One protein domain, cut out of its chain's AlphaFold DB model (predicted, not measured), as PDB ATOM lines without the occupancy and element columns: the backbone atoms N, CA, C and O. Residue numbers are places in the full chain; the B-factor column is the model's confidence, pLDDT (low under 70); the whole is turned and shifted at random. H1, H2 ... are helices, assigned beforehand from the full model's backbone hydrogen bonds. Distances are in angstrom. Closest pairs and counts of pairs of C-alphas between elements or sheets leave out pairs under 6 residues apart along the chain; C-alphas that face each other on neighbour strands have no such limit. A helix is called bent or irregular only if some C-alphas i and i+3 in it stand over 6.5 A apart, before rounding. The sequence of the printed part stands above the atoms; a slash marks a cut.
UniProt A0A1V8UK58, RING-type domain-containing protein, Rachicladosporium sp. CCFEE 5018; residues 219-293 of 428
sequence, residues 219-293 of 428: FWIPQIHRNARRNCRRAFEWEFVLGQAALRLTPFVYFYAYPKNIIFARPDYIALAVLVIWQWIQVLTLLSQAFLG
ATOM      1  N   PHE A 219     202.620 251.138 212.738       91.38
ATOM      2  CA  PHE A 219     202.030 252.462 212.535       91.38
ATOM      3  C   PHE A 219     201.230 252.986 213.739       91.38
ATOM      4  O   PHE A 219     200.933 254.181 213.781       91.38
ATOM      5  N   TRP A 220     200.901 252.147 214.728       92.50
ATOM      6  CA  TRP A 220     200.265 252.608 215.968       92.50
ATOM      7  C   TRP A 220     201.268 253.131 216.995       92.50
ATOM      8  O   TRP A 220     200.861 253.871 217.888       92.50
ATOM      9  N   ILE A 221     202.564 252.820 216.875       91.75
ATOM     10  CA  ILE A 221     203.585 253.259 217.843       91.75
ATOM     11  C   ILE A 221     203.607 254.789 218.008       91.75
ATOM     12  O   ILE A 221     203.541 255.249 219.152       91.75
ATOM     13  N   PRO A 222     203.619 255.605 216.931       89.38
ATOM     14  CA  PRO A 222     203.557 257.059 217.080       89.38
ATOM     15  C   PRO A 222     202.297 257.527 217.821       89.38
ATOM     16  O   PRO A 222     202.353 258.493 218.584       89.38
ATOM     17  N   GLN A 223     201.170 256.829 217.646       87.81
ATOM     18  CA  GLN A 223     199.923 257.147 218.338       87.81
ATOM     19  C   GLN A 223     199.971 256.762 219.820       87.81
ATOM     20  O   GLN A 223     199.571 257.564 220.659       87.81
ATOM     21  N   ILE A 224     200.497 255.578 220.152       88.44
ATOM     22  CA  ILE A 224     200.705 255.122 221.536       88.44
ATOM     23  C   ILE A 224     201.591 256.126 222.281       88.44
ATOM     24  O   ILE A 224     201.254 256.564 223.382       88.44
ATOM     25  N   HIS A 225     202.687 256.545 221.647       85.94
ATOM     26  CA  HIS A 225     203.597 257.547 222.190       85.94
ATOM     27  C   HIS A 225     202.908 258.906 222.385       85.94
ATOM     28  O   HIS A 225     203.036 259.532 223.437       85.94
ATOM     29  N   ARG A 226     202.124 259.355 221.399       82.81
ATOM     30  CA  ARG A 226     201.360 260.605 221.493       82.81
ATOM     31  C   ARG A 226     200.315 260.564 222.609       82.81
ATOM     32  O   ARG A 226     200.177 261.559 223.318       82.81
ATOM     33  N   ASN A 227     199.609 259.445 222.773       83.81
ATOM     34  CA  ASN A 227     198.638 259.245 223.849       83.81
ATOM     35  C   ASN A 227     199.316 259.345 225.216       83.81
ATOM     36  O   ASN A 227     198.813 260.047 226.089       83.81
ATOM     37  N   ALA A 228     200.478 258.703 225.374       81.25
ATOM     38  CA  ALA A 228     201.262 258.764 226.602       81.25
ATOM     39  C   ALA A 228     201.700 260.206 226.912       81.25
ATOM     40  O   ALA A 228     201.418 260.715 227.999       81.25
ATOM     41  N   ARG A 229     202.302 260.898 225.931       75.75
ATOM     42  CA  ARG A 229     202.762 262.288 226.085       75.75
ATOM     43  C   ARG A 229     201.633 263.245 226.457       75.75
ATOM     44  O   ARG A 229     201.768 264.013 227.402       75.75
ATOM     45  N   ARG A 230     200.515 263.188 225.734       69.19
ATOM     46  CA  ARG A 230     199.373 264.102 225.918       69.19
ATOM     47  C   ARG A 230     198.365 263.643 226.971       69.19
ATOM     48  O   ARG A 230     197.300 264.234 227.043       69.19
ATOM     49  N   ASN A 231     198.652 262.566 227.704       73.12
ATOM     50  CA  ASN A 231     197.734 261.963 228.674       73.12
ATOM     51  C   ASN A 231     196.312 261.683 228.126       73.12
ATOM     52  O   ASN A 231     195.324 261.648 228.852       73.12
ATOM     53  N   CYS A 232     196.197 261.398 226.826       71.81
ATOM     54  CA  CYS A 232     194.905 261.179 226.179       71.81
ATOM     55  C   CYS A 232     194.465 259.711 226.297       71.81
ATOM     56  O   CYS A 232     195.124 258.823 225.753       71.81
ATOM     57  N   ARG A 233     193.319 259.452 226.948       68.62
ATOM     58  CA  ARG A 233     192.747 258.095 227.119       68.62
ATOM     59  C   ARG A 233     192.093 257.525 225.856       68.62
ATOM     60  O   ARG A 233     192.107 256.317 225.655       68.62
ATOM     61  N   ARG A 234     191.521 258.376 224.997       68.12
ATOM     62  CA  ARG A 234     190.830 257.950 223.767       68.12
ATOM     63  C   ARG A 234     191.102 258.934 222.637       68.12
ATOM     64  O   ARG A 234     190.530 260.015 222.605       68.12
ATOM     65  N   ALA A 235     191.996 258.557 221.727       66.00
ATOM     66  CA  ALA A 235     192.340 259.390 220.574       66.00
ATOM     67  C   ALA A 235     191.549 259.040 219.303       66.00
ATOM     68  O   ALA A 235     191.341 259.914 218.469       66.00
ATOM     69  N   PHE A 236     191.107 257.786 219.156       76.75
ATOM     70  CA  PHE A 236     190.364 257.306 217.991       76.75
ATOM     71  C   PHE A 236     189.185 256.425 218.404       76.75
ATOM     72  O   PHE A 236     189.204 255.798 219.464       76.75
ATOM     73  N   GLU A 237     188.172 256.373 217.541       87.12
ATOM     74  CA  GLU A 237     187.054 255.438 217.658       87.12
ATOM     75  C   GLU A 237     187.509 253.990 217.430       87.12
ATOM     76  O   GLU A 237     188.340 253.716 216.560       87.12
ATOM     77  N   TRP A 238     186.960 253.046 218.200       86.62
ATOM     78  CA  TRP A 238     187.383 251.637 218.156       86.62
ATOM     79  C   TRP A 238     187.081 250.963 216.818       86.62
ATOM     80  O   TRP A 238     187.866 250.134 216.362       86.62
ATOM     81  N   GLU A 239     186.000 251.368 216.153       91.12
ATOM     82  CA  GLU A 239     185.654 250.909 214.805       91.12
ATOM     83  C   GLU A 239     186.756 251.252 213.800       91.12
ATOM     84  O   GLU A 239     187.152 250.418 212.986       91.12
ATOM     85  N   PHE A 240     187.322 252.458 213.910       91.12
ATOM     86  CA  PHE A 240     188.433 252.890 213.071       91.12
ATOM     87  C   PHE A 240     189.712 252.110 213.387       91.12
ATOM     88  O   PHE A 240     190.397 251.666 212.467       91.12
ATOM     89  N   VAL A 241     190.030 251.904 214.671       91.31
ATOM     90  CA  VAL A 241     191.231 251.157 215.084       91.31
ATOM     91  C   VAL A 241     191.184 249.714 214.579       91.31
ATOM     92  O   VAL A 241     192.137 249.249 213.950       91.31
ATOM     93  N   LEU A 242     190.063 249.023 214.803       91.62
ATOM     94  CA  LEU A 242     189.875 247.636 214.378       91.62
ATOM     95  C   LEU A 242     189.796 247.517 212.852       91.62
ATOM     96  O   LEU A 242     190.460 246.658 212.271       91.62
ATOM     97  N   GLY A 243     189.052 248.410 212.192       93.25
ATOM     98  CA  GLY A 243     188.941 248.443 210.735       93.25
ATOM     99  C   GLY A 243     190.290 248.684 210.058       93.25
ATOM    100  O   GLY A 243     190.666 247.950 209.143       93.25
ATOM    101  N   GLN A 244     191.068 249.653 210.545       92.88
ATOM    102  CA  GLN A 244     192.388 249.959 209.996       92.88
ATOM    103  C   GLN A 244     193.387 248.820 210.234       92.88
ATOM    104  O   GLN A 244     194.146 248.486 209.324       92.88
ATOM    105  N   ALA A 245     193.387 248.204 211.422       93.50
ATOM    106  CA  ALA A 245     194.246 247.057 211.714       93.50
ATOM    107  C   ALA A 245     193.925 245.861 210.799       93.50
ATOM    108  O   ALA A 245     194.841 245.264 210.235       93.50
ATOM    109  N   ALA A 246     192.639 245.558 210.584       92.69
ATOM    110  CA  ALA A 246     192.209 244.478 209.699       92.69
ATOM    111  C   ALA A 246     192.575 244.752 208.231       92.69
ATOM    112  O   ALA A 246     193.238 243.933 207.597       92.69
ATOM    113  N   LEU A 247     192.222 245.932 207.702       93.56
ATOM    114  CA  LEU A 247     192.482 246.298 206.305       93.56
ATOM    115  C   LEU A 247     193.977 246.318 205.965       93.56
ATOM    116  O   LEU A 247     194.365 245.914 204.870       93.56
ATOM    117  N   ARG A 248     194.825 246.770 206.896       92.81
ATOM    118  CA  ARG A 248     196.288 246.804 206.722       92.81
ATOM    119  C   ARG A 248     196.926 245.420 206.785       92.81
ATOM    120  O   ARG A 248     197.982 245.227 206.187       92.81
ATOM    121  N   LEU A 249     196.299 244.474 207.478       92.69
ATOM    122  CA  LEU A 249     196.770 243.096 207.578       92.69
ATOM    123  C   LEU A 249     196.380 242.260 206.346       92.69
ATOM    124  O   LEU A 249     197.109 241.337 205.984       92.69
ATOM    125  N   THR A 250     195.287 242.608 205.655       92.44
ATOM    126  CA  THR A 250     194.766 241.877 204.484       92.44
ATOM    127  C   THR A 250     195.815 241.570 203.404       92.44
ATOM    128  O   THR A 250     195.891 240.409 202.992       92.44
ATOM    129  N   PRO A 251     196.663 242.519 202.947       89.94
ATOM    130  CA  PRO A 251     197.680 242.213 201.940       89.94
ATOM    131  C   PRO A 251     198.678 241.154 202.421       89.94
ATOM    132  O   PRO A 251     199.060 240.277 201.653       89.94
ATOM    133  N   PHE A 252     199.067 241.188 203.699       90.44
ATOM    134  CA  PHE A 252     199.993 240.208 204.269       90.44
ATOM    135  C   PHE A 252     199.344 238.832 204.399       90.44
ATOM    136  O   PHE A 252     199.976 237.839 204.056       90.44
ATOM    137  N   VAL A 253     198.073 238.763 204.803       91.31
ATOM    138  CA  VAL A 253     197.318 237.499 204.825       91.31
ATOM    139  C   VAL A 253     197.240 236.902 203.422       91.31
ATOM    140  O   VAL A 253     197.508 235.716 203.258       91.31
ATOM    141  N   TYR A 254     196.954 237.712 202.398       90.38
ATOM    142  CA  TYR A 254     196.961 237.253 201.010       90.38
ATOM    143  C   TYR A 254     198.341 236.698 200.620       90.38
ATOM    144  O   TYR A 254     198.461 235.515 200.305       90.38
ATOM    145  N   PHE A 255     199.404 237.500 200.747       87.12
ATOM    146  CA  PHE A 255     200.741 237.107 200.293       87.12
ATOM    147  C   PHE A 255     201.389 235.958 201.085       87.12
ATOM    148  O   PHE A 255     202.208 235.235 200.519       87.12
ATOM    149  N   TYR A 256     201.035 235.761 202.359       86.62
ATOM    150  CA  TYR A 256     201.651 234.731 203.204       86.62
ATOM    151  C   TYR A 256     200.788 233.477 203.397       86.62
ATOM    152  O   TYR A 256     201.354 232.406 203.610       86.62
ATOM    153  N   ALA A 257     199.452 233.568 203.328       88.19
ATOM    154  CA  ALA A 257     198.570 232.417 203.551       88.19
ATOM    155  C   ALA A 257     198.044 231.778 202.258       88.19
ATOM    156  O   ALA A 257     197.768 230.576 202.255       88.19
ATOM    157  N   TYR A 258     197.876 232.545 201.172       87.62
ATOM    158  CA  TYR A 258     197.269 232.022 199.949       87.62
ATOM    159  C   TYR A 258     198.314 231.323 199.056       87.62
ATOM    160  O   TYR A 258     199.271 231.943 198.606       87.62
ATOM    161  N   PRO A 259     198.160 230.025 198.742       83.19
ATOM    162  CA  PRO A 259     199.179 229.273 198.006       83.19
ATOM    163  C   PRO A 259     199.282 229.642 196.518       83.19
ATOM    164  O   PRO A 259     200.282 229.323 195.883       83.19
ATOM    165  N   LYS A 260     198.266 230.302 195.943       84.94
ATOM    166  CA  LYS A 260     198.212 230.672 194.515       84.94
ATOM    167  C   LYS A 260     198.354 232.183 194.307       84.94
ATOM    168  O   LYS A 260     197.594 232.794 193.558       84.94
ATOM    169  N   ASN A 261     199.299 232.793 195.014       85.81
ATOM    170  CA  ASN A 261     199.579 234.222 194.906       85.81
ATOM    171  C   ASN A 261     200.147 234.615 193.543       85.81
ATOM    172  O   ASN A 261     200.876 233.846 192.926       85.81
ATOM    173  N   ILE A 262     199.903 235.866 193.134       83.44
ATOM    174  CA  ILE A 262     200.429 236.452 191.883       83.44
ATOM    175  C   ILE A 262     201.970 236.434 191.842       83.44
ATOM    176  O   ILE A 262     202.564 236.321 190.776       83.44
ATOM    177  N   ILE A 263     202.621 236.516 193.007       77.62
ATOM    178  CA  ILE A 263     204.089 236.509 193.147       77.62
ATOM    179  C   ILE A 263     204.636 235.068 193.261       77.62
ATOM    180  O   ILE A 263     205.843 234.866 193.320       77.62
ATOM    181  N   PHE A 264     203.764 234.050 193.305       78.44
ATOM    182  CA  PHE A 264     204.129 232.638 193.507       78.44
ATOM    183  C   PHE A 264     205.048 232.405 194.723       78.44
ATOM    184  O   PHE A 264     205.856 231.476 194.756       78.44
ATOM    185  N   ALA A 265     204.928 233.264 195.739       76.88
ATOM    186  CA  ALA A 265     205.666 233.140 196.986       76.88
ATOM    187  C   ALA A 265     205.204 231.895 197.758       76.88
ATOM    188  O   ALA A 265     204.018 231.554 197.764       76.88
ATOM    189  N   ARG A 266     206.143 231.215 198.426       81.38
ATOM    190  CA  ARG A 266     205.813 230.064 199.276       81.38
ATOM    191  C   ARG A 266     205.049 230.541 200.519       81.38
ATOM    192  O   ARG A 266     205.501 231.511 201.128       81.38
ATOM    193  N   PRO A 267     203.963 229.859 200.927       85.62
ATOM    194  CA  PRO A 267     203.258 230.193 202.159       85.62
ATOM    195  C   PRO A 267     204.175 230.069 203.376       85.62
ATOM    196  O   PRO A 267     204.845 229.048 203.548       85.62
ATOM    197  N   ASP A 268     204.194 231.100 204.219       87.12
ATOM    198  CA  ASP A 268     204.968 231.131 205.462       87.12
ATOM    199  C   ASP A 268     204.052 231.557 206.617       87.12
ATOM    200  O   ASP A 268     203.892 232.735 206.945       87.12
ATOM    201  N   TYR A 269     203.391 230.564 207.216       90.00
ATOM    202  CA  TYR A 269     202.426 230.784 208.295       90.00
ATOM    203  C   TYR A 269     203.080 231.306 209.578       90.00
ATOM    204  O   TYR A 269     202.419 231.990 210.358       90.00
ATOM    205  N   ILE A 270     204.369 231.017 209.792       90.12
ATOM    206  CA  ILE A 270     205.100 231.465 210.982       90.12
ATOM    207  C   ILE A 270     205.323 232.973 210.897       90.12
ATOM    208  O   ILE A 270     204.975 233.699 211.827       90.12
ATOM    209  N   ALA A 271     205.835 233.461 209.763       88.75
ATOM    210  CA  ALA A 271     206.022 234.893 209.550       88.75
ATOM    211  C   ALA A 271     204.689 235.659 209.631       88.75
ATOM    212  O   ALA A 271     204.618 236.706 210.276       88.75
ATOM    213  N   LEU A 272     203.609 235.105 209.065       91.56
ATOM    214  CA  LEU A 272     202.273 235.689 209.196       91.56
ATOM    215  C   LEU A 272     201.814 235.761 210.658       91.56
ATOM    216  O   LEU A 272     201.343 236.811 211.091       91.56
ATOM    217  N   ALA A 273     201.971 234.679 211.424       93.12
ATOM    218  CA  ALA A 273     201.592 234.646 212.834       93.12
ATOM    219  C   ALA A 273     202.352 235.702 213.649       93.12
ATOM    220  O   ALA A 273     201.735 236.414 214.438       93.12
ATOM    221  N   VAL A 274     203.658 235.874 213.410       93.19
ATOM    222  CA  VAL A 274     204.470 236.915 214.065       93.19
ATOM    223  C   VAL A 274     203.928 238.317 213.768       93.19
ATOM    224  O   VAL A 274     203.760 239.112 214.692       93.19
ATOM    225  N   LEU A 275     203.603 238.624 212.507       93.12
ATOM    226  CA  LEU A 275     203.060 239.933 212.123       93.12
ATOM    227  C   LEU A 275     201.663 240.183 212.709       93.12
ATOM    228  O   LEU A 275     201.376 241.289 213.168       93.12
ATOM    229  N   VAL A 276     200.807 239.157 212.736       94.50
ATOM    230  CA  VAL A 276     199.471 239.219 213.351       94.50
ATOM    231  C   VAL A 276     199.594 239.488 214.850       94.50
ATOM    232  O   VAL A 276     198.961 240.412 215.359       94.50
ATOM    233  N   ILE A 277     200.434 238.724 215.555       95.31
ATOM    234  CA  ILE A 277     200.680 238.893 216.993       95.31
ATOM    235  C   ILE A 277     201.211 240.300 217.270       95.31
ATOM    236  O   ILE A 277     200.693 240.987 218.147       95.31
ATOM    237  N   TRP A 278     202.184 240.769 216.489       95.44
ATOM    238  CA  TRP A 278     202.727 242.120 216.622       95.44
ATOM    239  C   TRP A 278     201.664 243.210 216.444       95.44
ATOM    240  O   TRP A 278     201.598 244.164 217.224       95.44
ATOM    241  N   GLN A 279     200.798 243.064 215.442       94.69
ATOM    242  CA  GLN A 279     199.707 244.003 215.197       94.69
ATOM    243  C   GLN A 279     198.715 244.033 216.370       94.69
ATOM    244  O   GLN A 279     198.284 245.114 216.779       94.69
ATOM    245  N   TRP A 280     198.380 242.869 216.930       94.06
ATOM    246  CA  TRP A 280     197.491 242.766 218.086       94.06
ATOM    247  C   TRP A 280     198.118 243.322 219.360       94.06
ATOM    248  O   TRP A 280     197.427 244.023 220.090       94.06
ATOM    249  N   ILE A 281     199.416 243.115 219.604       95.12
ATOM    250  CA  ILE A 281     200.126 243.717 220.745       95.12
ATOM    251  C   ILE A 281     199.988 245.244 220.729       95.12
ATOM    252  O   ILE A 281     199.727 245.852 221.768       95.12
ATOM    253  N   GLN A 282     200.095 245.877 219.558       94.56
ATOM    254  CA  GLN A 282     199.907 247.324 219.438       94.56
ATOM    255  C   GLN A 282     198.465 247.757 219.747       94.56
ATOM    256  O   GLN A 282     198.255 248.729 220.473       94.56
ATOM    257  N   VAL A 283     197.463 247.028 219.245       93.38
ATOM    258  CA  VAL A 283     196.042 247.321 219.509       93.38
ATOM    259  C   VAL A 283     195.697 247.102 220.985       93.38
ATOM    260  O   VAL A 283     195.019 247.930 221.588       93.38
ATOM    261  N   LEU A 284     196.209 246.035 221.596       93.00
ATOM    262  CA  LEU A 284     196.047 245.757 223.022       93.00
ATOM    263  C   LEU A 284     196.757 246.805 223.883       93.00
ATOM    264  O   LEU A 284     196.215 247.215 224.904       93.00
ATOM    265  N   THR A 285     197.916 247.305 223.451       91.56
ATOM    266  CA  THR A 285     198.575 248.438 224.114       91.56
ATOM    267  C   THR A 285     197.679 249.679 224.078       91.56
ATOM    268  O   THR A 285     197.455 250.290 225.120       91.56
ATOM    269  N   LEU A 286     197.080 250.017 222.931       90.25
ATOM    270  CA  LEU A 286     196.109 251.119 222.846       90.25
ATOM    271  C   LEU A 286     194.879 250.890 223.741       90.25
ATOM    272  O   LEU A 286     194.409 251.823 224.391       90.25
ATOM    273  N   LEU A 287     194.380 249.655 223.817       90.06
ATOM    274  CA  LEU A 287     193.275 249.278 224.702       90.06
ATOM    275  C   LEU A 287     193.647 249.449 226.175       90.06
ATOM    276  O   LEU A 287     192.889 250.038 226.943       90.06
ATOM    277  N   SER A 288     194.848 249.020 226.558       88.62
ATOM    278  CA  SER A 288     195.358 249.190 227.918       88.62
ATOM    279  C   SER A 288     195.482 250.668 228.305       88.62
ATOM    280  O   SER A 288     195.111 251.031 229.418       88.62
ATOM    281  N   GLN A 289     195.895 251.542 227.375       88.38
ATOM    282  CA  GLN A 289     195.955 252.992 227.599       88.38
ATOM    283  C   GLN A 289     194.575 253.608 227.870       88.38
ATOM    284  O   GLN A 289     194.485 254.599 228.596       88.38
ATOM    285  N   ALA A 290     193.506 253.027 227.318       83.50
ATOM    286  CA  ALA A 290     192.144 253.503 227.537       83.50
ATOM    287  C   ALA A 290     191.594 253.117 228.920       83.50
ATOM    288  O   ALA A 290     190.885 253.917 229.529       83.50
ATOM    289  N   PHE A 291     191.937 251.925 229.428       83.12
ATOM    290  CA  PHE A 291     191.435 251.422 230.714       83.12
ATOM    291  C   PHE A 291     192.322 251.780 231.910       83.12
ATOM    292  O   PHE A 291     191.821 252.296 232.905       83.12
ATOM    293  N   LEU A 292     193.632 251.520 231.829       82.69
ATOM    294  CA  LEU A 292     194.587 251.747 232.926       82.69
ATOM    295  C   LEU A 292     195.162 253.172 232.909       82.69
ATOM    296  O   LEU A 292     195.812 253.606 233.857       82.69
ATOM    297  N   GLY A 293     194.911 253.905 231.827       78.56
ATOM    298  CA  GLY A 293     195.430 255.240 231.587       78.56
ATOM    299  C   GLY A 293     196.692 255.240 230.712       78.56
ATOM    300  O   GLY A 293     197.399 254.237 230.608       78.56
TER     301      GLY A 293
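What this domain is: This is residues 219 to 293 of the 428 residues of the protein "RING-type domain-containing protein" of Rachicladosporium sp. CCFEE 5018 (UniProt A0A1V8UK58). Picture a long helical hairpin, H2 and H3 side by side and running opposite ways, with the shorter H1 packed on the later part of H3 at the end of the hairpin away from its loop. The long loop between H2 and H3 makes the other end of this rod, and H2 has a kink on its way there. The printed part has 75 residues with three named helices, in the order H1, H2, H3, and no named strand; the class is all helix, with 52 residues in the helices. The whole is loose, with a radius of gyration of the C-alphas of 15.1 A and spans of 46 by 20 by 17 A.

Where its parts are: Start with the longest helix, H3, residues 269 to 291: find C-alpha 269 at (202.426, 230.784, 208.295), and from there the helix runs 32.4 A to C-alpha 291 at (191.435, 251.422, 230.714). Next look at H2, residues 238 to 257, which measures 26.6 A from first to last C-alpha. It has a kink of 36 degrees near residue 251 and is irregular, but only just: C-alphas 248 and 251 are 6.8 A apart. Last, find H1, residues 221 to 229, at C-alpha 221 (203.585, 253.259, 217.843); its first and last C-alphas are 12.3 A apart.

How they stand to each other: From H3, look first to H2, which touches it; their closest C-alphas, those of Tyr 256 and Leu 272, are 6.1 A apart. The two form a helical hairpin, running opposite ways at a shallow tilt of 9 degrees. H1 touches H3 too, and there H3 takes part with residues 282 to 289 alone. The closest C-alphas of H1 and H3 are those of Ile 224 and Leu 286, 6.2 A apart. These two helices run the same way at a shallow tilt of 17 degrees. H1 and H2 are apart. Along the backbone of H1 and H3, every O i to N i+4 pair is within hydrogen-bond range; in H2, 14 of 16 are.

The domain as a whole: Look for the two ends of the rod at Asn 231 and Lys 260, whose C-alphas are the two farthest apart, at 46.3 A. The printed part runs from residue 219 to residue 293 without a cut, and its first and last C-alphas are 20.4 A apart. The link from H1 to H2, residues 230 to 237, is short; the link from H2 to H3, residues 258 to 268, is long. In the B-factor column you will find a mean pLDDT of the printed part of 87.1, with residue 230 and residues 233 to 235 under 70.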